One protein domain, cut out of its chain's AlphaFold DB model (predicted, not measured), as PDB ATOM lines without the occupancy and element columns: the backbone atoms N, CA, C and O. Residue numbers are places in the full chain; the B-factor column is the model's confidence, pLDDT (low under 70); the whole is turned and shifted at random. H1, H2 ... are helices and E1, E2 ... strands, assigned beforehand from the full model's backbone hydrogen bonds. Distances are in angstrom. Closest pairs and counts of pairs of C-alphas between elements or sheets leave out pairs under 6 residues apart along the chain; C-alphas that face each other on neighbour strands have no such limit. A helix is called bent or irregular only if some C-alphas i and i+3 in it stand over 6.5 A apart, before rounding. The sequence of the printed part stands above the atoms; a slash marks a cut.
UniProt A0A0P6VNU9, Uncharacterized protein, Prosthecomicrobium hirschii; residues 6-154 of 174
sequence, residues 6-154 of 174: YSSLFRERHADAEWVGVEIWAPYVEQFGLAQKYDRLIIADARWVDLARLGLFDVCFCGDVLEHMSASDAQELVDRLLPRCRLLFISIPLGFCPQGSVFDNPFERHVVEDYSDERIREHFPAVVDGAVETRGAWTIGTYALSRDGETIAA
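Overview. This is residues 6 to 154 of the 174 residues of an uncharacterized protein of Prosthecomicrobium hirschii (UniProt A0A0P6VNU9). A twisted sheet of four strands has H4 and H5 over one face and H6 near one end of E4; beyond its edge strand E3 sits a small lobe, the strand pair E1 and E2 with H1, H2 and H3. A long loop, residues 95 to 116, runs out from E4 and back to H5. The 149 printed residues hold six named helices and six named strands, in the order H1 E1 H2 H3 E2 E3 H4 E4 H5 E5 E6 H6. The larger sheet, E3 E4 E6 E5, is mixed; the smaller, E1 E2, is parallel; the class is mixed, helices and strands. The whole is compact, radius of gyration of the C-alphas 15.4 A, spanning 43 by 37 by 29 A.

Arrangement. Start at H1, residues 6 to 14, irregular with C-alphas 9 and 12 7.4 A apart. E1, residues 20 to 23, H2, residues 26 to 31, H3, residues 34 to 37, and E2, residues 40 to 43, form a right-handed strand-helix-strand unit, two parallel neighbours with helices between; N 21 and O 40 are 2.9 A apart. E3, residues 57 to 63, H4, residues 71 to 84, and E4, residues 85 to 94, form another, also right-handed; N 60 and O 87 are 2.8 A apart. H1 only grazes the larger sheet, with its residues 6 to 7. H4 runs along E4 at 2 degrees on the local plane, height over the sheet 10.3 A. H5, residues 117 to 123, is on the same face at 9.0 A; its closest C-alphas to H4, His 123 and Gln 75, are 6.7 A apart, close but not clearly touching. E5, residues 127 to 135, and E6, residues 138 to 145, are an antiparallel hairpin, with N 131 and O 142 2.9 A apart; E6 is antiparallel to E4, with N 90 and O 143 2.9 A apart. E4, H5 and E5 form a split unit, right-handed, with E6 between the strands. H6, residues 149 to 154, is on the sheet at 8.8 A. H5 and H6 have every O i to N i+4 pair within hydrogen-bond range; H1 has 3 of 5, H2 1 of 2, H4 8 of 10, and H3 is too short for one.

Along the chain. Find C-alpha 6 at (-29.095, 39.275, -11.990), where H1 begins. H4 spans 20.4 A, E4 24.8 A from C-alpha 85 at (-41.883, 39.313, -21.478), and E5 and E6 22.7 A each. H6 ends at C-alpha 154, (-46.576, 26.840, -13.984).

Size, cuts and confidence. The farthest C-alphas, Asp 104 and Ala 153, are 43.0 A apart. The printed part has no cut. The long links are E2 to E3 and E4 to H5. No printed residue is under 70 in pLDDT; the mean of the printed part is 96.2.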
ATOM      1  N   TYR A   6     -28.372  40.423 -11.432       96.19
ATOM      2  CA  TYR A   6     -29.095  39.275 -11.990       96.19
ATOM      3  C   TYR A   6     -28.268  38.502 -13.018       96.19
ATOM      4  O   TYR A   6     -28.157  37.286 -12.899       96.19
ATOM      5  N   SER A   7     -27.600  39.193 -13.948       95.31
ATOM      6  CA  SER A   7     -26.664  38.532 -14.870       95.31
ATOM      7  C   SER A   7     -25.557  37.801 -14.103       95.31
ATOM      8  O   SER A   7     -25.314  36.622 -14.342       95.31
ATOM      9  N   SER A   8     -24.972  38.440 -13.083       94.75
ATOM     10  CA  SER A   8     -23.915  37.817 -12.269       94.75
ATOM     11  C   SER A   8     -24.381  36.543 -11.540       94.75
ATOM     12  O   SER A   8     -23.579  35.645 -11.319       94.75
ATOM     13  N   LEU A   9     -25.660  36.456 -11.156       95.00
ATOM     14  CA  LEU A   9     -26.219  35.297 -10.450       95.00
ATOM     15  C   LEU A   9     -26.604  34.145 -11.382       95.00
ATOM     16  O   LEU A   9     -26.486  32.981 -11.001       95.00
ATOM     17  N   PHE A  10     -27.117  34.464 -12.569       95.50
ATOM     18  CA  PHE A  10     -27.840  33.496 -13.392       95.50
ATOM     19  C   PHE A  10     -27.157  33.185 -14.724       95.50
ATOM     20  O   PHE A  10     -27.341  32.082 -15.233       95.50
ATOM     21  N   ARG A  11     -26.344  34.091 -15.280       93.25
ATOM     22  CA  ARG A  11     -25.769  33.928 -16.625       93.25
ATOM     23  C   ARG A  11     -24.951  32.651 -16.773       93.25
ATOM     24  O   ARG A  11     -25.101  31.965 -17.773       93.25
ATOM     25  N   GLU A  12     -24.141  32.286 -15.780       93.56
ATOM     26  CA  GLU A  12     -23.334  31.054 -15.837       93.56
ATOM     27  C   GLU A  12     -24.201  29.791 -15.978       93.56
ATOM     28  O   GLU A  12     -23.847  28.866 -16.701       93.56
ATOM     29  N   ARG A  13     -25.378  29.769 -15.338       94.94
ATOM     30  CA  ARG A  13     -26.330  28.645 -15.404       94.94
ATOM     31  C   ARG A  13     -27.213  28.679 -16.652       94.94
ATOM     32  O   ARG A  13     -27.886  27.697 -16.947       94.94
ATOM     33  N   HIS A  14     -27.213  29.802 -17.364       93.00
ATOM     34  CA  HIS A  14     -28.017  30.064 -18.552       93.00
ATOM     35  C   HIS A  14     -27.133  30.680 -19.642       93.00
ATOM     36  O   HIS A  14     -27.410  31.770 -20.139       93.00
ATOM     37  N   ALA A  15     -26.035  29.989 -19.969       90.50
ATOM     38  CA  ALA A  15     -25.009  30.491 -20.882       90.50
ATOM     39  C   ALA A  15     -25.524  30.711 -22.317       90.50
ATOM     40  O   ALA A  15     -24.987  31.553 -23.028       90.50
ATOM     41  N   ASP A  16     -26.579  29.991 -22.708       94.12
ATOM     42  CA  ASP A  16     -27.215  30.106 -24.026       94.12
ATOM     43  C   ASP A  16     -28.278  31.221 -24.097       94.12
ATOM     44  O   ASP A  16     -28.830  31.479 -25.165       94.12
ATOM     45  N   ALA A  17     -28.603  31.872 -22.972       95.75
ATOM     46  CA  ALA A  17     -29.570  32.966 -22.949       95.75
ATOM     47  C   ALA A  17     -28.929  34.283 -23.411       95.75
ATOM     48  O   ALA A  17     -27.802  34.600 -23.032       95.75
ATOM     49  N   GLU A  18     -29.677  35.093 -24.163       97.00
ATOM     50  CA  GLU A  18     -29.304  36.484 -24.441       97.00
ATOM     51  C   GLU A  18     -29.596  37.355 -23.210       97.00
ATOM     52  O   GLU A  18     -30.707  37.362 -22.676       97.00
ATOM     53  N   TRP A  19     -28.607  38.134 -22.775       97.44
ATOM     54  CA  TRP A  19     -28.728  39.076 -21.668       97.44
ATOM     55  C   TRP A  19     -28.698  40.513 -22.179       97.44
ATOM     56  O   TRP A  19     -27.664  41.008 -22.635       97.44
ATOM     57  N   VAL A  20     -29.820  41.214 -22.023       98.00
ATOM     58  CA  VAL A  20     -29.952  42.635 -22.363       98.00
ATOM     59  C   VAL A  20     -30.046  43.468 -21.085       98.00
ATOM     60  O   VAL A  20     -30.888  43.208 -20.228       98.00
ATOM     61  N   GLY A  21     -29.168  44.462 -20.950       97.50
ATOM     62  CA  GLY A  21     -29.143  45.399 -19.827       97.50
ATOM     63  C   GLY A  21     -29.583  46.799 -20.246       97.50
ATOM     64  O   GLY A  21     -29.222  47.262 -21.327       97.50
ATOM     65  N   VAL A  22     -30.325  47.486 -19.378       97.94
ATOM     66  CA  VAL A  22     -30.626  48.920 -19.497       97.94
ATOM     67  C   VAL A  22     -30.092  49.610 -18.246       97.94
ATOM     68  O   VAL A  22     -30.442  49.209 -17.142       97.94
ATOM     69  N   GLU A  23     -29.238  50.615 -18.420       97.75
ATOM     70  CA  GLU A  23     -28.637  51.382 -17.326       97.75
ATOM     71  C   GLU A  23     -28.666  52.871 -17.673       97.75
ATOM     72  O   GLU A  23     -28.179  53.279 -18.723       97.75
ATOM     73  N   ILE A  24     -29.224  53.702 -16.799       97.56
ATOM     74  CA  ILE A  24     -29.327  55.146 -17.037       97.56
ATOM     75  C   ILE A  24     -28.009  55.871 -16.743       97.56
ATOM     76  O   ILE A  24     -27.701  56.896 -17.354       97.56
ATOM     77  N   TRP A  25     -27.208  55.336 -15.822       97.31
ATOM     78  CA  TRP A  25     -25.996  55.958 -15.322       97.31
ATOM     79  C   TRP A  25     -24.747  55.388 -15.993       97.31
ATOM     80  O   TRP A  25     -24.175  54.384 -15.572       97.31
ATOM     81  N   ALA A  26     -24.281  56.080 -17.035       96.94
ATOM     82  CA  ALA A  26     -23.109  55.676 -17.814       96.94
ATOM     83  C   ALA A  26     -21.854  55.324 -16.976       96.94
ATOM     84  O   ALA A  26     -21.203  54.334 -17.313       96.94
ATOM     85  N   PRO A  27     -21.507  56.030 -15.875       97.06
ATOM     86  CA  PRO A  27     -20.343  55.672 -15.056       97.06
ATOM     87  C   PRO A  27     -20.379  54.251 -14.476       97.06
ATOM     88  O   PRO A  27     -19.331  53.625 -14.319       97.06
ATOM     89  N   TYR A  28     -21.568  53.698 -14.212       96.94
ATOM     90  CA  TYR A  28     -21.697  52.325 -13.715       96.94
ATOM     91  C   TYR A  28     -21.253  51.275 -14.729       96.94
ATOM     92  O   TYR A  28     -20.828  50.190 -14.329       96.94
ATOM     93  N   VAL A  29     -21.278  51.599 -16.025       96.69
ATOM     94  CA  VAL A  29     -20.820  50.692 -17.081       96.69
ATOM     95  C   VAL A  29     -19.358  50.312 -16.879       96.69
ATOM     96  O   VAL A  29     -19.033  49.125 -16.899       96.69
ATOM     97  N   GLU A  30     -18.499  51.302 -16.641       95.88
ATOM     98  CA  GLU A  30     -17.078  51.081 -16.370       95.88
ATOM     99  C   GLU A  30     -16.863  50.581 -14.942       95.88
ATOM    100  O   GLU A  30     -16.186  49.572 -14.742       95.88
ATOM    101  N   GLN A  31     -17.487  51.231 -13.954       96.12
ATOM    102  CA  GLN A  31     -17.289  50.926 -12.534       96.12
ATOM    103  C   GLN A  31     -17.628  49.471 -12.178       96.12
ATOM    104  O   GLN A  31     -16.954  48.868 -11.342       96.12
ATOM    105  N   PHE A  32     -18.661  48.901 -12.803       96.50
ATOM    106  CA  PHE A  32     -19.128  47.543 -12.517       96.50
ATOM    107  C   PHE A  32     -18.917  46.558 -13.666       96.50
ATOM    108  O   PHE A  32     -19.365  45.412 -13.566       96.50
ATOM    109  N   GLY A  33     -18.245  46.979 -14.740       97.00
ATOM    110  CA  GLY A  33     -17.980  46.128 -15.894       97.00
ATOM    111  C   GLY A  33     -19.259  45.591 -16.541       97.00
ATOM    112  O   GLY A  33     -19.392  44.393 -16.797       97.00
ATOM    113  N   LEU A  34     -20.258  46.451 -16.759       97.75
ATOM    114  CA  LEU A  34     -21.558  46.000 -17.269       97.75
ATOM    115  C   LEU A  34     -21.455  45.478 -18.706       97.75
ATOM    116  O   LEU A  34     -22.148  44.529 -19.063       97.75
ATOM    117  N   ALA A  35     -20.541  46.025 -19.511       96.19
ATOM    118  CA  ALA A  35     -20.318  45.573 -20.884       96.19
ATOM    119  C   ALA A  35     -19.842  44.110 -20.976       96.19
ATOM    120  O   ALA A  35     -20.009  43.485 -22.016       96.19
ATOM    121  N   GLN A  36     -19.266  43.547 -19.905       95.31
ATOM    122  CA  GLN A  36     -18.881  42.131 -19.855       95.31
ATOM    123  C   GLN A  36     -20.006  41.225 -19.333       95.31
ATOM    124  O   GLN A  36     -19.919  40.003 -19.445       95.31
ATOM    125  N   LYS A  37     -21.053  41.808 -18.738       96.38
ATOM    126  CA  LYS A  37     -22.168  41.079 -18.115       96.38
ATOM    127  C   LYS A  37     -23.370  40.914 -19.039       96.38
ATOM    128  O   LYS A  37     -24.214  40.062 -18.772       96.38
ATOM    129  N   TYR A  38     -23.473  41.727 -20.082       97.44
ATOM    130  CA  TYR A  38     -24.618  41.751 -20.984       97.44
ATOM    131  C   TYR A  38     -24.152  41.608 -22.430       97.44
ATOM    132  O   TYR A  38     -23.164  42.221 -22.822       97.44
ATOM    133  N   ASP A  39     -24.891  40.838 -23.225       97.19
ATOM    134  CA  ASP A  39     -24.652  40.707 -24.667       97.19
ATOM    135  C   ASP A  39     -25.012  42.008 -25.394       97.19
ATOM    136  O   ASP A  39     -24.374  42.395 -26.373       97.19
ATOM    137  N   ARG A  40     -26.020  42.723 -24.876       97.19
ATOM    138  CA  ARG A  40     -26.386  44.076 -25.305       97.19
ATOM    139  C   ARG A  40     -26.613  44.957 -24.090       97.19
ATOM    140  O   ARG A  40     -27.391  44.615 -23.204       97.19
ATOM    141  N   LEU A  41     -25.984  46.124 -24.085       97.75
ATOM    142  CA  LEU A  41     -26.147  47.123 -23.037       97.75
ATOM    143  C   LEU A  41     -26.662  48.426 -23.646       97.75
ATOM    144  O   LEU A  41     -26.051  48.977 -24.561       97.75
ATOM    145  N   ILE A  42     -27.793  48.908 -23.139       97.62
ATOM    146  CA  ILE A  42     -28.420  50.160 -23.547       97.62
ATOM    147  C   ILE A  42     -28.217  51.168 -22.422       97.62
ATOM    148  O   ILE A  42     -28.730  50.983 -21.320       97.62
ATOM    149  N   ILE A  43     -27.484  52.242 -22.712       97.75
ATOM    150  CA  ILE A  43     -27.294  53.335 -21.758       97.75
ATOM    151  C   ILE A  43     -28.430  54.339 -21.952       97.75
ATOM    152  O   ILE A  43     -28.381  55.162 -22.867       97.75
ATOM    153  N   ALA A  44     -29.492  54.210 -21.160       97.31
ATOM    154  CA  ALA A  44     -30.697  55.019 -21.285       97.31
ATOM    155  C   ALA A  44     -31.569  54.946 -20.029       97.31
ATOM    156  O   ALA A  44     -31.506  53.997 -19.251       97.31
ATOM    157  N   ASP A  45     -32.457  55.927 -19.889       97.81
ATOM    158  CA  ASP A  45     -33.568  55.850 -18.950       97.81
ATOM    159  C   ASP A  45     -34.586  54.807 -19.424       97.81
ATOM    160  O   ASP A  45     -35.152  54.939 -20.516       97.81
ATOM    161  N   ALA A  46     -34.849  53.788 -18.601       97.56
ATOM    162  CA  ALA A  46     -35.794  52.719 -18.912       97.56
ATOM    163  C   ALA A  46     -37.194  53.244 -19.281       97.56
ATOM    164  O   ALA A  46     -37.863  52.652 -20.131       97.56
ATOM    165  N   ARG A  47     -37.606  54.398 -18.734       97.81
ATOM    166  CA  ARG A  47     -38.884  55.051 -19.057       97.81
ATOM    167  C   ARG A  47     -38.988  55.444 -20.526       97.81
ATOM    168  O   ARG A  47     -40.090  55.530 -21.058       97.81
ATOM    169  N   TRP A  48     -37.878  55.648 -21.229       96.38
ATOM    170  CA  TRP A  48     -37.884  56.144 -22.612       96.38
ATOM    171  C   TRP A  48     -37.317  55.156 -23.627       96.38
ATOM    172  O   TRP A  48     -37.293  55.449 -24.821       96.38
ATOM    173  N   VAL A  49     -36.899  53.966 -23.187       96.25
ATOM    174  CA  VAL A  49     -36.420  52.930 -24.103       96.25
ATOM    175  C   VAL A  49     -37.559  52.426 -24.988       96.25
ATOM    176  O   VAL A  49     -38.637  52.049 -24.515       96.25
ATOM    177  N   ASP A  50     -37.291  52.360 -26.291       94.81
ATOM    178  CA  ASP A  50     -38.156  51.687 -27.253       94.81
ATOM    179  C   ASP A  50     -38.012  50.166 -27.113       94.81
ATOM    180  O   ASP A  50     -37.239  49.506 -27.816       94.81
ATOM    181  N   LEU A  51     -38.776  49.605 -26.174       93.88
ATOM    182  CA  LEU A  51     -38.801  48.171 -25.891       93.88
ATOM    183  C   LEU A  51     -39.197  47.343 -27.122       93.88
ATOM    184  O   LEU A  51     -38.845  46.168 -27.208       93.88
ATOM    185  N   ALA A  52     -39.887  47.938 -28.106       92.12
ATOM    186  CA  ALA A  52     -40.271  47.231 -29.319       92.12
ATOM    187  C   ALA A  52     -39.083  46.801 -30.165       92.12
ATOM    188  O   ALA A  52     -39.125  45.752 -30.807       92.12
ATOM    189  N   ARG A  53     -38.017  47.598 -30.129       93.94
ATOM    190  CA  ARG A  53     -36.776  47.335 -30.853       93.94
ATOM    191  C   ARG A  53     -35.839  46.393 -30.108       93.94
ATOM    192  O   ARG A  53     -34.843  45.961 -30.684       93.94
ATOM    193  N   LEU A  54     -36.127  46.089 -28.842       93.50
ATOM    194  CA  LEU A  54     -35.317  45.164 -28.056       93.50
ATOM    195  C   LEU A  54     -35.682  43.701 -28.310       93.50
ATOM    196  O   LEU A  54     -34.769  42.879 -28.323       93.50
ATOM    197  N   GLY A  55     -36.957  43.414 -28.585       93.12
ATOM    198  CA  GLY A  55     -37.461  42.074 -28.884       93.12
ATOM    199  C   GLY A  55     -38.510  41.595 -27.880       93.12
ATOM    200  O   GLY A  55     -39.192  42.402 -27.243       93.12
ATOM    201  N   LEU A  56     -38.656  40.274 -27.788       97.25
ATOM    202  CA  LEU A  56     -39.436  39.587 -26.762       97.25
ATOM    203  C   LEU A  56     -38.475  38.830 -25.846       97.25
ATOM    204  O   LEU A  56     -37.449  38.338 -26.308       97.25
ATOM    205  N   PHE A  57     -38.832  38.728 -24.573       97.81
ATOM    206  CA  PHE A  57     -38.016  38.107 -23.539       97.81
ATOM    207  C   PHE A  57     -38.798  37.010 -22.820       97.81
ATOM    208  O   PHE A  57     -40.009  37.103 -22.639       97.81
ATOM    209  N   ASP A  58     -38.122  35.979 -22.337       97.56
ATOM    210  CA  ASP A  58     -38.770  35.025 -21.434       97.56
ATOM    211  C   ASP A  58     -38.925  35.635 -20.036       97.56
ATOM    212  O   ASP A  58     -39.995  35.565 -19.430       97.56
ATOM    213  N   VAL A  59     -37.876  36.312 -19.559       97.38
ATOM    214  CA  VAL A  59     -37.815  36.898 -18.218       97.38
ATOM    215  C   VAL A  59     -37.287  38.328 -18.274       97.38
ATOM    216  O   VAL A  59     -36.300  38.613 -18.949       97.38
ATOM    217  N   CYS A  60     -37.922  39.225 -17.525       98.38
ATOM    218  CA  CYS A  60     -37.460  40.584 -17.277       98.38
ATOM    219  C   CYS A  60     -37.259  40.810 -15.771       98.38
ATOM    220  O   CYS A  60     -38.023  40.294 -14.956       98.38
ATOM    221  N   PHE A  61     -36.249  41.599 -15.399       98.31
ATOM    222  CA  PHE A  61     -35.963  41.968 -14.013       98.31
ATOM    223  C   PHE A  61     -35.972  43.491 -13.850       98.31
ATOM    224  O   PHE A  61     -35.256  44.195 -14.557       98.31
ATOM    225  N   CYS A  62     -36.737  43.979 -12.879       97.94
ATOM    226  CA  CYS A  62     -36.736  45.352 -12.375       97.94
ATOM    227  C   CYS A  62     -36.471  45.309 -10.866       97.94
ATOM    228  O   CYS A  62     -37.381  45.493 -10.060       97.94
ATOM    229  N   GLY A  63     -35.240  44.963 -10.489       96.25
ATOM    230  CA  GLY A  63     -34.855  44.900  -9.082       96.25
ATOM    231  C   GLY A  63     -34.258  46.211  -8.605       96.25
ATOM    232  O   GLY A  63     -33.206  46.593  -9.117       96.25
ATOM    233  N   ASP A  64     -34.918  46.848  -7.641       94.94
ATOM    234  CA  ASP A  64     -34.543  48.143  -7.065       94.94
ATOM    235  C   ASP A  64     -34.425  49.214  -8.173       94.94
ATOM    236  O   ASP A  64     -33.349  49.733  -8.481       94.94
ATOM    237  N   VAL A  65     -35.538  49.412  -8.892       97.06
ATOM    238  CA  VAL A  65     -35.659  50.295 -10.070       97.06
ATOM    239  C   VAL A  65     -36.878  51.208  -9.954       97.06
ATOM    240  O   VAL A  65     -36.793  52.400 -10.246       97.06
ATOM    241  N   LEU A  66     -38.037  50.654  -9.593       97.94
ATOM    242  CA  LEU A  66     -39.319  51.358  -9.702       97.94
ATOM    243  C   LEU A  66     -39.499  52.451  -8.640       97.94
ATOM    244  O   LEU A  66     -40.199  53.429  -8.883       97.94
ATOM    245  N   GLU A  67     -38.836  52.331  -7.494       97.12
ATOM    246  CA  GLU A  67     -38.797  53.340  -6.435       97.12
ATOM    247  C   GLU A  67     -38.063  54.621  -6.845       97.12
ATOM    248  O   GLU A  67     -38.280  55.679  -6.253       97.12
ATOM    249  N   HIS A  68     -37.237  54.559  -7.893       97.62
ATOM    250  CA  HIS A  68     -36.458  55.688  -8.406       97.62
ATOM    251  C   HIS A  68     -37.228  56.586  -9.386       97.62
ATOM    252  O   HIS A  68     -36.670  57.517  -9.973       97.62
ATOM    253  N   MET A  69     -38.522  56.334  -9.575       97.75
ATOM    254  CA  MET A  69     -39.401  57.120 -10.435       97.75
ATOM    255  C   MET A  69     -40.755  57.365  -9.769       97.75
ATOM    256  O   MET A  69     -41.037  56.867  -8.682       97.75
ATOM    257  N   SER A  70     -41.592  58.195 -10.391       97.94
ATOM    258  CA  SER A  70     -42.945  58.418  -9.881       97.94
ATOM    259  C   SER A  70     -43.768  57.125  -9.965       97.94
ATOM    260  O   SER A  70     -43.536  56.280 -10.831       97.94
ATOM    261  N   ALA A  71     -44.786  56.985  -9.113       97.12
ATOM    262  CA  ALA A  71     -45.667  55.819  -9.170       97.12
ATOM    263  C   ALA A  71     -46.377  55.673 -10.532       97.12
ATOM    264  O   ALA A  71     -46.666  54.551 -10.944       97.12
ATOM    265  N   SER A  72     -46.663  56.778 -11.234       98.12
ATOM    266  CA  SER A  72     -47.240  56.740 -12.585       98.12
ATOM    267  C   SER A  72     -46.231  56.262 -13.627       98.12
ATOM    268  O   SER A  72     -46.582  55.422 -14.447       98.12
ATOM    269  N   ASP A  73     -44.980  56.732 -13.561       98.50
ATOM    270  CA  ASP A  73     -43.918  56.287 -14.474       98.50
ATOM    271  C   ASP A  73     -43.641  54.788 -14.292       98.50
ATOM    272  O   ASP A  73     -43.472  54.063 -15.269       98.50
ATOM    273  N   ALA A  74     -43.631  54.314 -13.041       98.44
ATOM    274  CA  ALA A  74     -43.434  52.903 -12.722       98.44
ATOM    275  C   ALA A  74     -44.559  52.028 -13.297       98.44
ATOM    276  O   ALA A  74     -44.284  50.987 -13.893       98.44
ATOM    277  N   GLN A  75     -45.818  52.457 -13.157       98.44
ATOM    278  CA  GLN A  75     -46.971  51.778 -13.760       98.44
ATOM    279  C   GLN A  75     -46.866  51.744 -15.287       98.44
ATOM    280  O   GLN A  75     -46.996  50.672 -15.875       98.44
ATOM    281  N   GLU A  76     -46.544  52.873 -15.924       98.38
ATOM    282  CA  GLU A  76     -46.384  52.935 -17.379       98.38
ATOM    283  C   GLU A  76     -45.258  52.009 -17.870       98.38
ATOM    284  O   GLU A  76     -45.424  51.277 -18.851       98.38
ATOM    285  N   LEU A  77     -44.114  52.004 -17.177       98.50
ATOM    286  CA  LEU A  77     -42.991  51.134 -17.510       98.50
ATOM    287  C   LEU A  77     -43.383  49.656 -17.399       98.50
ATOM    288  O   LEU A  77     -43.136  48.890 -18.332       98.50
ATOM    289  N   VAL A  78     -44.030  49.255 -16.302       98.44
ATOM    290  CA  VAL A  78     -44.502  47.875 -16.109       98.44
ATOM    291  C   VAL A  78     -45.503  47.482 -17.195       98.44
ATOM    292  O   VAL A  78     -45.353  46.424 -17.807       98.44
ATOM    293  N   ASP A  79     -46.470  48.342 -17.517       98.00
ATOM    294  CA  ASP A  79     -47.450  48.073 -18.574       98.00
ATOM    295  C   ASP A  79     -46.814  47.910 -19.956       98.00
ATOM    296  O   ASP A  79     -47.287  47.108 -20.767       98.00
ATOM    297  N   ARG A  80     -45.715  48.621 -20.224       97.88
ATOM    298  CA  ARG A  80     -44.938  48.481 -21.461       97.88
ATOM    299  C   ARG A  80     -44.046  47.238 -21.474       97.88
ATOM    300  O   ARG A  80     -43.791  46.711 -22.558       97.88
ATOM    301  N   LEU A  81     -43.588  46.761 -20.315       98.25
ATOM    302  CA  LEU A  81     -42.752  45.561 -20.173       98.25
ATOM    303  C   LEU A  81     -43.557  44.257 -20.243       98.25
ATOM    304  O   LEU A  81     -43.102  43.299 -20.866       98.25
ATOM    305  N   LEU A  82     -44.754  44.212 -19.654       98.12
ATOM    306  CA  LEU A  82     -45.598  43.010 -19.619       98.12
ATOM    307  C   LEU A  82     -45.897  42.375 -20.993       98.12
ATOM    308  O   LEU A  82     -45.847  41.155 -21.084       98.12
ATOM    309  N   PRO A  83     -46.175  43.115 -22.086       97.38
ATOM    310  CA  PRO A  83     -46.342  42.508 -23.411       97.38
ATOM    311  C   PRO A  83     -45.015  42.108 -24.078       97.38
ATOM    312  O   PRO A  83     -45.023  41.572 -25.184       97.38
ATOM    313  N   ARG A  84     -43.872  42.416 -23.457       97.56
ATOM    314  CA  ARG A  84     -42.521  42.141 -23.969       97.56
ATOM    315  C   ARG A  84     -41.833  40.995 -23.251       97.56
ATOM    316  O   ARG A  84     -40.753  40.609 -23.683       97.56
ATOM    317  N   CYS A  85     -42.430  40.455 -22.190       98.00
ATOM    318  CA  CYS A  85     -41.883  39.313 -21.478       98.00
ATOM    319  C   CYS A  85     -42.955  38.315 -21.031       98.00
ATOM    320  O   CYS A  85     -44.107  38.691 -20.826       98.00
ATOM    321  N   ARG A  86     -42.586  37.038 -20.863       98.19
ATOM    322  CA  ARG A  86     -43.494  36.044 -20.259       98.19
ATOM    323  C   ARG A  86     -43.613  36.242 -18.748       98.19
ATOM    324  O   ARG A  86     -44.695  36.067 -18.185       98.19
ATOM    325  N   LEU A  87     -42.514  36.628 -18.104       98.38
ATOM    326  CA  LEU A  87     -42.418  36.831 -16.663       98.38
ATOM    327  C   LEU A  87     -41.604  38.085 -16.331       98.38
ATOM    328  O   LEU A  87     -40.474  38.236 -16.788       98.38
ATOM    329  N   LEU A  88     -42.156  38.957 -15.492       98.69
ATOM    330  CA  LEU A  88     -41.469  40.124 -14.945       98.69
ATOM    331  C   LEU A  88     -41.278  39.947 -13.439       98.69
ATOM    332  O   LEU A  88     -42.245  39.747 -12.708       98.69
ATOM    333  N   PHE A  89     -40.041  40.070 -12.971       98.38
ATOM    334  CA  PHE A  89     -39.718  40.148 -11.552       98.38
ATOM    335  C   PHE A  89     -39.463  41.588 -11.133       98.38
ATOM    336  O   PHE A  89     -38.679  42.293 -11.768       98.38
ATOM    337  N   ILE A  90     -40.077  41.991 -10.027       98.12
ATOM    338  CA  ILE A  90     -39.848  43.281  -9.377       98.12
ATOM    339  C   ILE A  90     -39.339  43.011  -7.963       98.12
ATOM    340  O   ILE A  90     -39.945  42.213  -7.245       98.12
ATOM    341  N   SER A  91     -38.256  43.674  -7.553       97.38
ATOM    342  CA  SER A  91     -37.927  43.850  -6.132       97.38
ATOM    343  C   SER A  91     -38.004  45.321  -5.781       97.38
ATOM    344  O   SER A  91     -37.617  46.162  -6.591       97.38
ATOM    345  N   ILE A  92     -38.549  45.622  -4.606       96.62
ATOM    346  CA  ILE A  92     -38.731  47.001  -4.164       96.62
ATOM    347  C   ILE A  92     -38.665  47.108  -2.635       96.62
ATOM    348  O   ILE A  92     -39.224  46.247  -1.941       96.62
ATOM    349  N   PRO A  93     -37.992  48.134  -2.082       96.44
ATOM    350  CA  PRO A  93     -38.045  48.428  -0.654       96.44
ATOM    351  C   PRO A  93     -39.477  48.729  -0.200       96.44
ATOM    352  O   PRO A  93     -40.223  49.418  -0.896       96.44
ATOM    353  N   LEU A  94     -39.857  48.218   0.973       97.00
ATOM    354  CA  LEU A  94     -41.161  48.463   1.592       97.00
ATOM    355  C   LEU A  94     -41.009  49.175   2.940       97.00
ATOM    356  O   LEU A  94     -40.057  48.942   3.685       97.00
ATOM    357  N   GLY A  95     -42.012  49.977   3.285       95.31
ATOM    358  CA  GLY A  95     -42.001  50.880   4.429       95.31
ATOM    359  C   GLY A  95     -41.410  52.243   4.074       95.31
ATOM    360  O   GLY A  95     -41.166  52.541   2.909       95.31
ATOM    361  N   PHE A  96     -41.203  53.086   5.089       93.75
ATOM    362  CA  PHE A  96     -40.584  54.397   4.903       93.75
ATOM    363  C   PHE A  96     -39.062  54.256   4.754       93.75
ATOM    364  O   PHE A  96     -38.339  54.080   5.735       93.75
ATOM    365  N   CYS A  97     -38.589  54.322   3.515       91.62
ATOM    366  CA  CYS A  97     -37.204  54.142   3.102       91.62
ATOM    367  C   CYS A  97     -36.720  55.362   2.299       91.62
ATOM    368  O   CYS A  97     -36.557  55.256   1.083       91.62
ATOM    369  N   PRO A  98     -36.478  56.523   2.932       93.12
ATOM    370  CA  PRO A  98     -35.916  57.670   2.235       93.12
ATOM    371  C   PRO A  98     -34.469  57.401   1.816       93.12
ATOM    372  O   PRO A  98     -33.659  56.903   2.602       93.12
ATOM    373  N   GLN A  99     -34.129  57.760   0.581       93.12
ATOM    374  CA  GLN A  99     -32.782  57.581   0.039       93.12
ATOM    375  C   GLN A  99     -32.455  58.709  -0.930       93.12
ATOM    376  O   GLN A  99     -33.179  58.932  -1.895       93.12
ATOM    377  N   GLY A 100     -31.339  59.401  -0.692       94.12
ATOM    378  CA  GLY A 100     -30.788  60.395  -1.612       94.12
ATOM    379  C   GLY A 100     -29.989  59.766  -2.757       94.12
ATOM    380  O   GLY A 100     -30.114  58.587  -3.062       94.12
ATOM    381  N   SER A 101     -29.127  60.554  -3.391       93.19
ATOM    382  CA  SER A 101     -28.164  60.021  -4.359       93.19
ATOM    383  C   SER A 101     -27.185  59.053  -3.683       93.19
ATOM    384  O   SER A 101     -26.735  59.306  -2.564       93.19
ATOM    385  N   VAL A 102     -26.803  57.984  -4.382       91.25
ATOM    386  CA  VAL A 102     -25.816  56.993  -3.922       91.25
ATOM    387  C   VAL A 102     -24.695  56.918  -4.961       91.25
ATOM    388  O   VAL A 102     -24.981  56.916  -6.152       91.25
ATOM    389  N   PHE A 103     -23.424  56.907  -4.536       88.19
ATOM    390  CA  PHE A 103     -22.247  56.964  -5.432       88.19
ATOM    391  C   PHE A 103     -22.312  58.084  -6.482       88.19
ATOM    392  O   PHE A 103     -22.045  57.860  -7.662       88.19
ATOM    393  N   ASP A 104     -22.731  59.280  -6.061       92.19
ATOM    394  CA  ASP A 104     -22.940  60.444  -6.934       92.19
ATOM    395  C   ASP A 104     -23.946  60.220  -8.078       92.19
ATOM    396  O   ASP A 104     -24.120  61.095  -8.924       92.19
ATOM    397  N   ASN A 105     -24.663  59.091  -8.085       94.06
ATOM    398  CA  ASN A 105     -25.720  58.807  -9.037       94.06
ATOM    399  C   ASN A 105     -27.041  59.424  -8.539       94.06
ATOM    400  O   ASN A 105     -27.642  58.918  -7.581       94.06
ATOM    401  N   PRO A 106     -27.543  60.502  -9.174       95.44
ATOM    402  CA  PRO A 106     -28.793  61.136  -8.771       95.44
ATOM    403  C   PRO A 106     -30.030  60.287  -9.078       95.44
ATOM    404  O   PRO A 106     -31.110  60.606  -8.569       95.44
ATOM    405  N   PHE A 107     -29.885  59.247  -9.905       95.75
ATOM    406  CA  PHE A 107     -30.950  58.321 -10.278       95.75
ATOM    407  C   PHE A 107     -31.134  57.175  -9.272       95.75
ATOM    408  O   PHE A 107     -32.101  56.444  -9.395       95.75
ATOM    409  N   GLU A 108     -30.279  57.052  -8.248       94.88
ATOM    410  CA  GLU A 108     -30.500  56.126  -7.116       94.88
ATOM    411  C   GLU A 108     -31.412  56.721  -6.035       94.88
ATOM    412  O   GLU A 108     -31.757  56.050  -5.063       94.88
ATOM    413  N   ARG A 109     -31.801  57.994  -6.153       96.12
ATOM    414  CA  ARG A 109     -32.712  58.609  -5.185       96.12
ATOM    415  C   ARG A 109     -34.054  57.887  -5.213       96.12
ATOM    416  O   ARG A 109     -34.596  57.644  -6.290       96.12
ATOM    417  N   HIS A 110     -34.616  57.595  -4.048       96.69
ATOM    418  CA  HIS A 110     -35.996  57.130  -3.965       96.69
ATOM    419  C   HIS A 110     -36.924  58.323  -4.222       96.69
ATOM    420  O   HIS A 110     -36.855  59.349  -3.550       96.69
ATOM    421  N   VAL A 111     -37.744  58.219  -5.263       96.94
ATOM    422  CA  VAL A 111     -38.780  59.206  -5.597       96.94
ATOM    423  C   VAL A 111     -40.070  58.873  -4.859       96.94
ATOM    424  O   VAL A 111     -40.766  59.777  -4.401       96.94
ATOM    425  N   VAL A 112     -40.373  57.582  -4.722       95.31
ATOM    426  CA  VAL A 112     -41.405  57.079  -3.817       95.31
ATOM    427  C   VAL A 112     -40.697  56.356  -2.680       95.31
ATOM    428  O   VAL A 112     -39.988  55.381  -2.903       95.31
ATOM    429  N   GLU A 113     -40.877  56.857  -1.464       94.31
ATOM    430  CA  GLU A 113     -40.119  56.418  -0.288       94.31
ATOM    431  C   GLU A 113     -40.948  55.535   0.652       94.31
ATOM    432  O   GLU A 113     -40.454  55.164   1.704       94.31
ATOM    433  N   ASP A 114     -42.209  55.243   0.327       95.44
ATOM    434  CA  ASP A 114     -43.195  54.691   1.263       95.44
ATOM    435  C   ASP A 114     -44.062  53.566   0.666       95.44
ATOM    436  O   ASP A 114     -45.255  53.450   0.962       95.44
ATOM    437  N   TYR A 115     -43.495  52.728  -0.204       97.12
ATOM    438  CA  TYR A 115     -44.231  51.582  -0.743       97.12
ATOM    439  C   TYR A 115     -44.662  50.605   0.360       97.12
ATOM    440  O   TYR A 115     -43.911  50.304   1.282       97.12
ATOM    441  N   SER A 116     -45.872  50.061   0.237       97.19
ATOM    442  CA  SER A 116     -46.356  48.927   1.032       97.19
ATOM    443  C   SER A 116     -46.719  47.766   0.109       97.19
ATOM    444  O   SER A 116     -46.927  47.978  -1.088       97.19
ATOM    445  N   ASP A 117     -46.807  46.545   0.644       97.81
ATOM    446  CA  ASP A 117     -47.209  45.373  -0.148       97.81
ATOM    447  C   ASP A 117     -48.582  45.579  -0.800       97.81
ATOM    448  O   ASP A 117     -48.770  45.283  -1.979       97.81
ATOM    449  N   GLU A 118     -49.516  46.168  -0.055       97.81
ATOM    450  CA  GLU A 118     -50.859  46.494  -0.526       97.81
ATOM    451  C   GLU A 118     -50.794  47.464  -1.706       97.81
ATOM    452  O   GLU A 118     -51.347  47.182  -2.768       97.81
ATOM    453  N   ARG A 119     -50.031  48.557  -1.570       96.88
ATOM    454  CA  ARG A 119     -49.887  49.566  -2.624       96.88
ATOM    455  C   ARG A 119     -49.231  49.001  -3.884       96.88
ATOM    456  O   ARG A 119     -49.611  49.375  -4.989       96.88
ATOM    457  N   ILE A 120     -48.264  48.091  -3.742       97.88
ATOM    458  CA  ILE A 120     -47.665  47.394  -4.889       97.88
ATOM    459  C   ILE A 120     -48.714  46.553  -5.613       97.88
ATOM    460  O   ILE A 120     -48.836  46.648  -6.834       97.88
ATOM    461  N   ARG A 121     -49.497  45.754  -4.886       97.94
ATOM    462  CA  ARG A 121     -50.537  44.907  -5.493       97.94
ATOM    463  C   ARG A 121     -51.654  45.727  -6.135       97.94
ATOM    464  O   ARG A 121     -52.179  45.315  -7.165       97.94
ATOM    465  N   GLU A 122     -51.987  46.881  -5.565       97.31
ATOM    466  CA  GLU A 122     -52.950  47.824  -6.141       97.31
ATOM    467  C   GLU A 122     -52.427  48.466  -7.431       97.31
ATOM    468  O   GLU A 122     -53.137  48.497  -8.435       97.31
ATOM    469  N   HIS A 123     -51.184  48.956  -7.429       96.94
ATOM    470  CA  HIS A 123     -50.579  49.587  -8.605       96.94
ATOM    471  C   HIS A 123     -50.281  48.592  -9.732       96.94
ATOM    472  O   HIS A 123     -50.289  48.968 -10.902       96.94
ATOM    473  N   PHE A 124     -50.000  47.329  -9.403       97.69
ATOM    474  CA  PHE A 124     -49.597  46.318 -10.376       97.69
ATOM    475  C   PHE A 124     -50.528  45.097 -10.326       97.69
ATOM    476  O   PHE A 124     -50.164  44.046  -9.795       97.69
ATOM    477  N   PRO A 125     -51.718  45.167 -10.950       96.50
ATOM    478  CA  PRO A 125     -52.714  44.092 -10.891       96.50
ATOM    479  C   PRO A 125     -52.280  42.795 -11.598       96.50
ATOM    480  O   PRO A 125     -52.936  41.768 -11.462       96.50
ATOM    481  N   ALA A 126     -51.181  42.826 -12.361       97.62
ATOM    482  CA  ALA A 126     -50.588  41.648 -12.994       97.62
ATOM    483  C   ALA A 126     -49.689  40.828 -12.049       97.62
ATOM    484  O   ALA A 126     -49.084  39.855 -12.498       97.62
ATOM    485  N   VAL A 127     -49.564  41.212 -10.771       98.06
ATOM    486  CA  VAL A 127     -48.881  40.408  -9.750       98.06
ATOM    487  C   VAL A 127     -49.610  39.076  -9.594       98.06
ATOM    488  O   VAL A 127     -50.764  39.019  -9.177       98.06
ATOM    489  N   VAL A 128     -48.905  37.993  -9.911       97.31
ATOM    490  CA  VAL A 128     -49.408  36.613  -9.830       97.31
ATOM    491  C   VAL A 128     -48.799  35.870  -8.652       97.31
ATOM    492  O   VAL A 128     -49.386  34.913  -8.152       97.31
ATOM    493  N   ASP A 129     -47.641  36.339  -8.185       96.38
ATOM    494  CA  ASP A 129     -47.039  35.875  -6.953       96.38
ATOM    495  C   ASP A 129     -46.205  36.965  -6.265       96.38
ATOM    496  O   ASP A 129     -45.743  37.910  -6.901       96.38
ATOM    497  N   GLY A 130     -45.992  36.838  -4.958       95.56
ATOM    498  CA  GLY A 130     -45.036  37.670  -4.246       95.56
ATOM    499  C   GLY A 130     -44.752  37.204  -2.825       95.56
ATOM    500  O   GLY A 130     -45.482  36.392  -2.248       95.56
ATOM    501  N   ALA A 131     -43.681  37.750  -2.268       95.88
ATOM    502  CA  ALA A 131     -43.258  37.539  -0.895       95.88
ATOM    503  C   ALA A 131     -42.680  38.835  -0.322       95.88
ATOM    504  O   ALA A 131     -42.075  39.633  -1.038       95.88
ATOM    505  N   VAL A 132     -42.858  39.010   0.984       97.19
ATOM    506  CA  VAL A 132     -42.272  40.105   1.751       97.19
ATOM    507  C   VAL A 132     -41.293  39.501   2.739       97.19
ATOM    508  O   VAL A 132     -41.648  38.594   3.493       97.19
ATOM    509  N   GLU A 133     -40.063  39.997   2.732       95.88
ATOM    510  CA  GLU A 133     -39.022  39.547   3.643       95.88
ATOM    511  C   GLU A 133     -38.468  40.733   4.434       95.88
ATOM    512  O   GLU A 133     -38.075  41.750   3.865       95.88
ATOM    513  N   THR A 134     -38.407  40.586   5.758       94.94
ATOM    514  CA  THR A 134     -37.789  41.571   6.651       94.94
ATOM    515  C   THR A 134     -36.461  41.033   7.163       94.94
ATOM    516  O   THR A 134     -36.407  39.975   7.792       94.94
ATOM    517  N   ARG A 135     -35.381  41.780   6.926       86.44
ATOM    518  CA  ARG A 135     -34.035  41.487   7.429       86.44
ATOM    519  C   ARG A 135     -33.500  42.675   8.214       86.44
ATOM    520  O   ARG A 135     -33.014  43.656   7.654       86.44
ATOM    521  N   GLY A 136     -33.557  42.566   9.539       88.69
ATOM    522  CA  GLY A 136     -33.171  43.659  10.428       88.69
ATOM    523  C   GLY A 136     -34.106  44.855  10.251       88.69
ATOM    524  O   GLY A 136     -35.311  44.715  10.425       88.69
ATOM    525  N   ALA A 137     -33.546  46.015   9.906       85.06
ATOM    526  CA  ALA A 137     -34.302  47.253   9.697       85.06
ATOM    527  C   ALA A 137     -34.889  47.402   8.280       85.06
ATOM    528  O   ALA A 137     -35.557  48.394   8.010       85.06
ATOM    529  N   TRP A 138     -34.624  46.452   7.379       86.69
ATOM    530  CA  TRP A 138     -35.012  46.543   5.974       86.69
ATOM    531  C   TRP A 138     -36.103  45.537   5.645       86.69
ATOM    532  O   TRP A 138     -35.981  44.357   5.986       86.69
ATOM    533  N   THR A 139     -37.127  45.988   4.929       96.38
ATOM    534  CA  THR A 139     -38.164  45.127   4.363       96.38
ATOM    535  C   THR A 139     -38.121  45.240   2.847       96.38
ATOM    536  O   THR A 139     -38.109  46.340   2.302       96.38
ATOM    537  N   ILE A 140     -38.080  44.096   2.167       96.75
ATOM    538  CA  ILE A 140     -38.087  44.007   0.708       96.75
ATOM    539  C   ILE A 140     -39.324  43.227   0.264       96.75
ATOM    540  O   ILE A 140     -39.635  42.160   0.800       96.75
ATOM    541  N   GLY A 141     -40.035  43.766  -0.718       97.88
ATOM    542  CA  GLY A 141     -41.062  43.050  -1.455       97.88
ATOM    543  C   GLY A 141     -40.466  42.488  -2.738       97.88
ATOM    544  O   GLY A 141     -39.740  43.187  -3.441       97.88
ATOM    545  N   THR A 142     -40.753  41.226  -3.045       97.75
ATOM    546  CA  THR A 142     -40.416  40.608  -4.335       97.75
ATOM    547  C   THR A 142     -41.679  40.067  -4.977       97.75
ATOM    548  O   THR A 142     -42.439  39.339  -4.338       97.75
ATOM    549  N   TYR A 143     -41.893  40.407  -6.244       98.19
ATOM    550  CA  TYR A 143     -43.133  40.146  -6.961       98.19
ATOM    551  C   TYR A 143     -42.850  39.548  -8.332       98.19
ATOM    552  O   TYR A 143     -41.969  40.012  -9.053       98.19
ATOM    553  N   ALA A 144     -43.630  38.534  -8.688       98.19
ATOM    554  CA  ALA A 144     -43.694  37.964 -10.021       98.19
ATOM    555  C   ALA A 144     -44.970  38.461 -10.703       98.19
ATOM    556  O   ALA A 144     -46.072  38.314 -10.163       98.19
ATOM    557  N   LEU A 145     -44.820  39.058 -11.881       98.62
ATOM    558  CA  LEU A 145     -45.907  39.589 -12.686       98.62
ATOM    559  C   LEU A 145     -45.950  38.860 -14.027       98.62
ATOM    560  O   LEU A 145     -44.918  38.664 -14.671       98.62
ATOM    561  N   SER A 146     -47.143  38.478 -14.472       98.19
ATOM    562  CA  SER A 146     -47.323  37.847 -15.780       98.19
ATOM    563  C   SER A 146     -48.738  38.063 -16.310       98.19
ATOM    564  O   SER A 146     -49.694  38.187 -15.547       98.19
ATOM    565  N   ARG A 147     -48.866  38.094 -17.640       97.06
ATOM    566  CA  ARG A 147     -50.147  37.990 -18.362       97.06
ATOM    567  C   ARG A 147     -50.250  36.684 -19.166       97.06
ATOM    568  O   ARG A 147     -51.258  36.460 -19.830       97.06
ATOM    569  N   ASP A 148     -49.221  35.837 -19.120       96.88
ATOM    570  CA  ASP A 148     -49.151  34.578 -19.860       96.88
ATOM    571  C   ASP A 148     -49.768  33.440 -19.041       96.88
ATOM    572  O   ASP A 148     -49.239  33.048 -18.002       96.88
ATOM    573  N   GLY A 149     -50.897  32.899 -19.505       96.19
ATOM    574  CA  GLY A 149     -51.664  31.895 -18.762       96.19
ATOM    575  C   GLY A 149     -50.873  30.620 -18.450       96.19
ATOM    576  O   GLY A 149     -51.024  30.062 -17.364       96.19
ATOM    577  N   GLU A 150     -49.996  30.189 -19.362       96.56
ATOM    578  CA  GLU A 150     -49.116  29.034 -19.145       96.56
ATOM    579  C   GLU A 150     -48.099  29.304 -18.031       96.56
ATOM    580  O   GLU A 150     -47.958  28.496 -17.113       96.56
ATOM    581  N   THR A 151     -47.432  30.463 -18.072       96.56
ATOM    582  CA  THR A 151     -46.480  30.886 -17.034       96.56
ATOM    583  C   THR A 151     -47.161  30.988 -15.670       96.56
ATOM    584  O   THR A 151     -46.623  30.503 -14.674       96.56
ATOM    585  N   ILE A 152     -48.368  31.557 -15.613       96.31
ATOM    586  CA  ILE A 152     -49.151  31.665 -14.374       96.31
ATOM    587  C   ILE A 152     -49.459  30.277 -13.802       96.31
ATOM    588  O   ILE A 152     -49.221  30.036 -12.616       96.31
ATOM    589  N   ALA A 153     -49.943  29.349 -14.633       95.25
ATOM    590  CA  ALA A 153     -50.243  27.985 -14.202       95.25
ATOM    591  C   ALA A 153     -48.985  27.250 -13.704       95.25
ATOM    592  O   ALA A 153     -49.029  26.568 -12.677       95.25
ATOM    593  N   ALA A 154     -47.850  27.429 -14.384       94.19
ATOM    594  CA  ALA A 154     -46.576  26.840 -13.984       94.19
ATOM    595  C   ALA A 154     -46.095  27.364 -12.618       94.19
ATOM    596  O   ALA A 154     -45.708  26.572 -11.756       94.19
TER     597      ALA A 154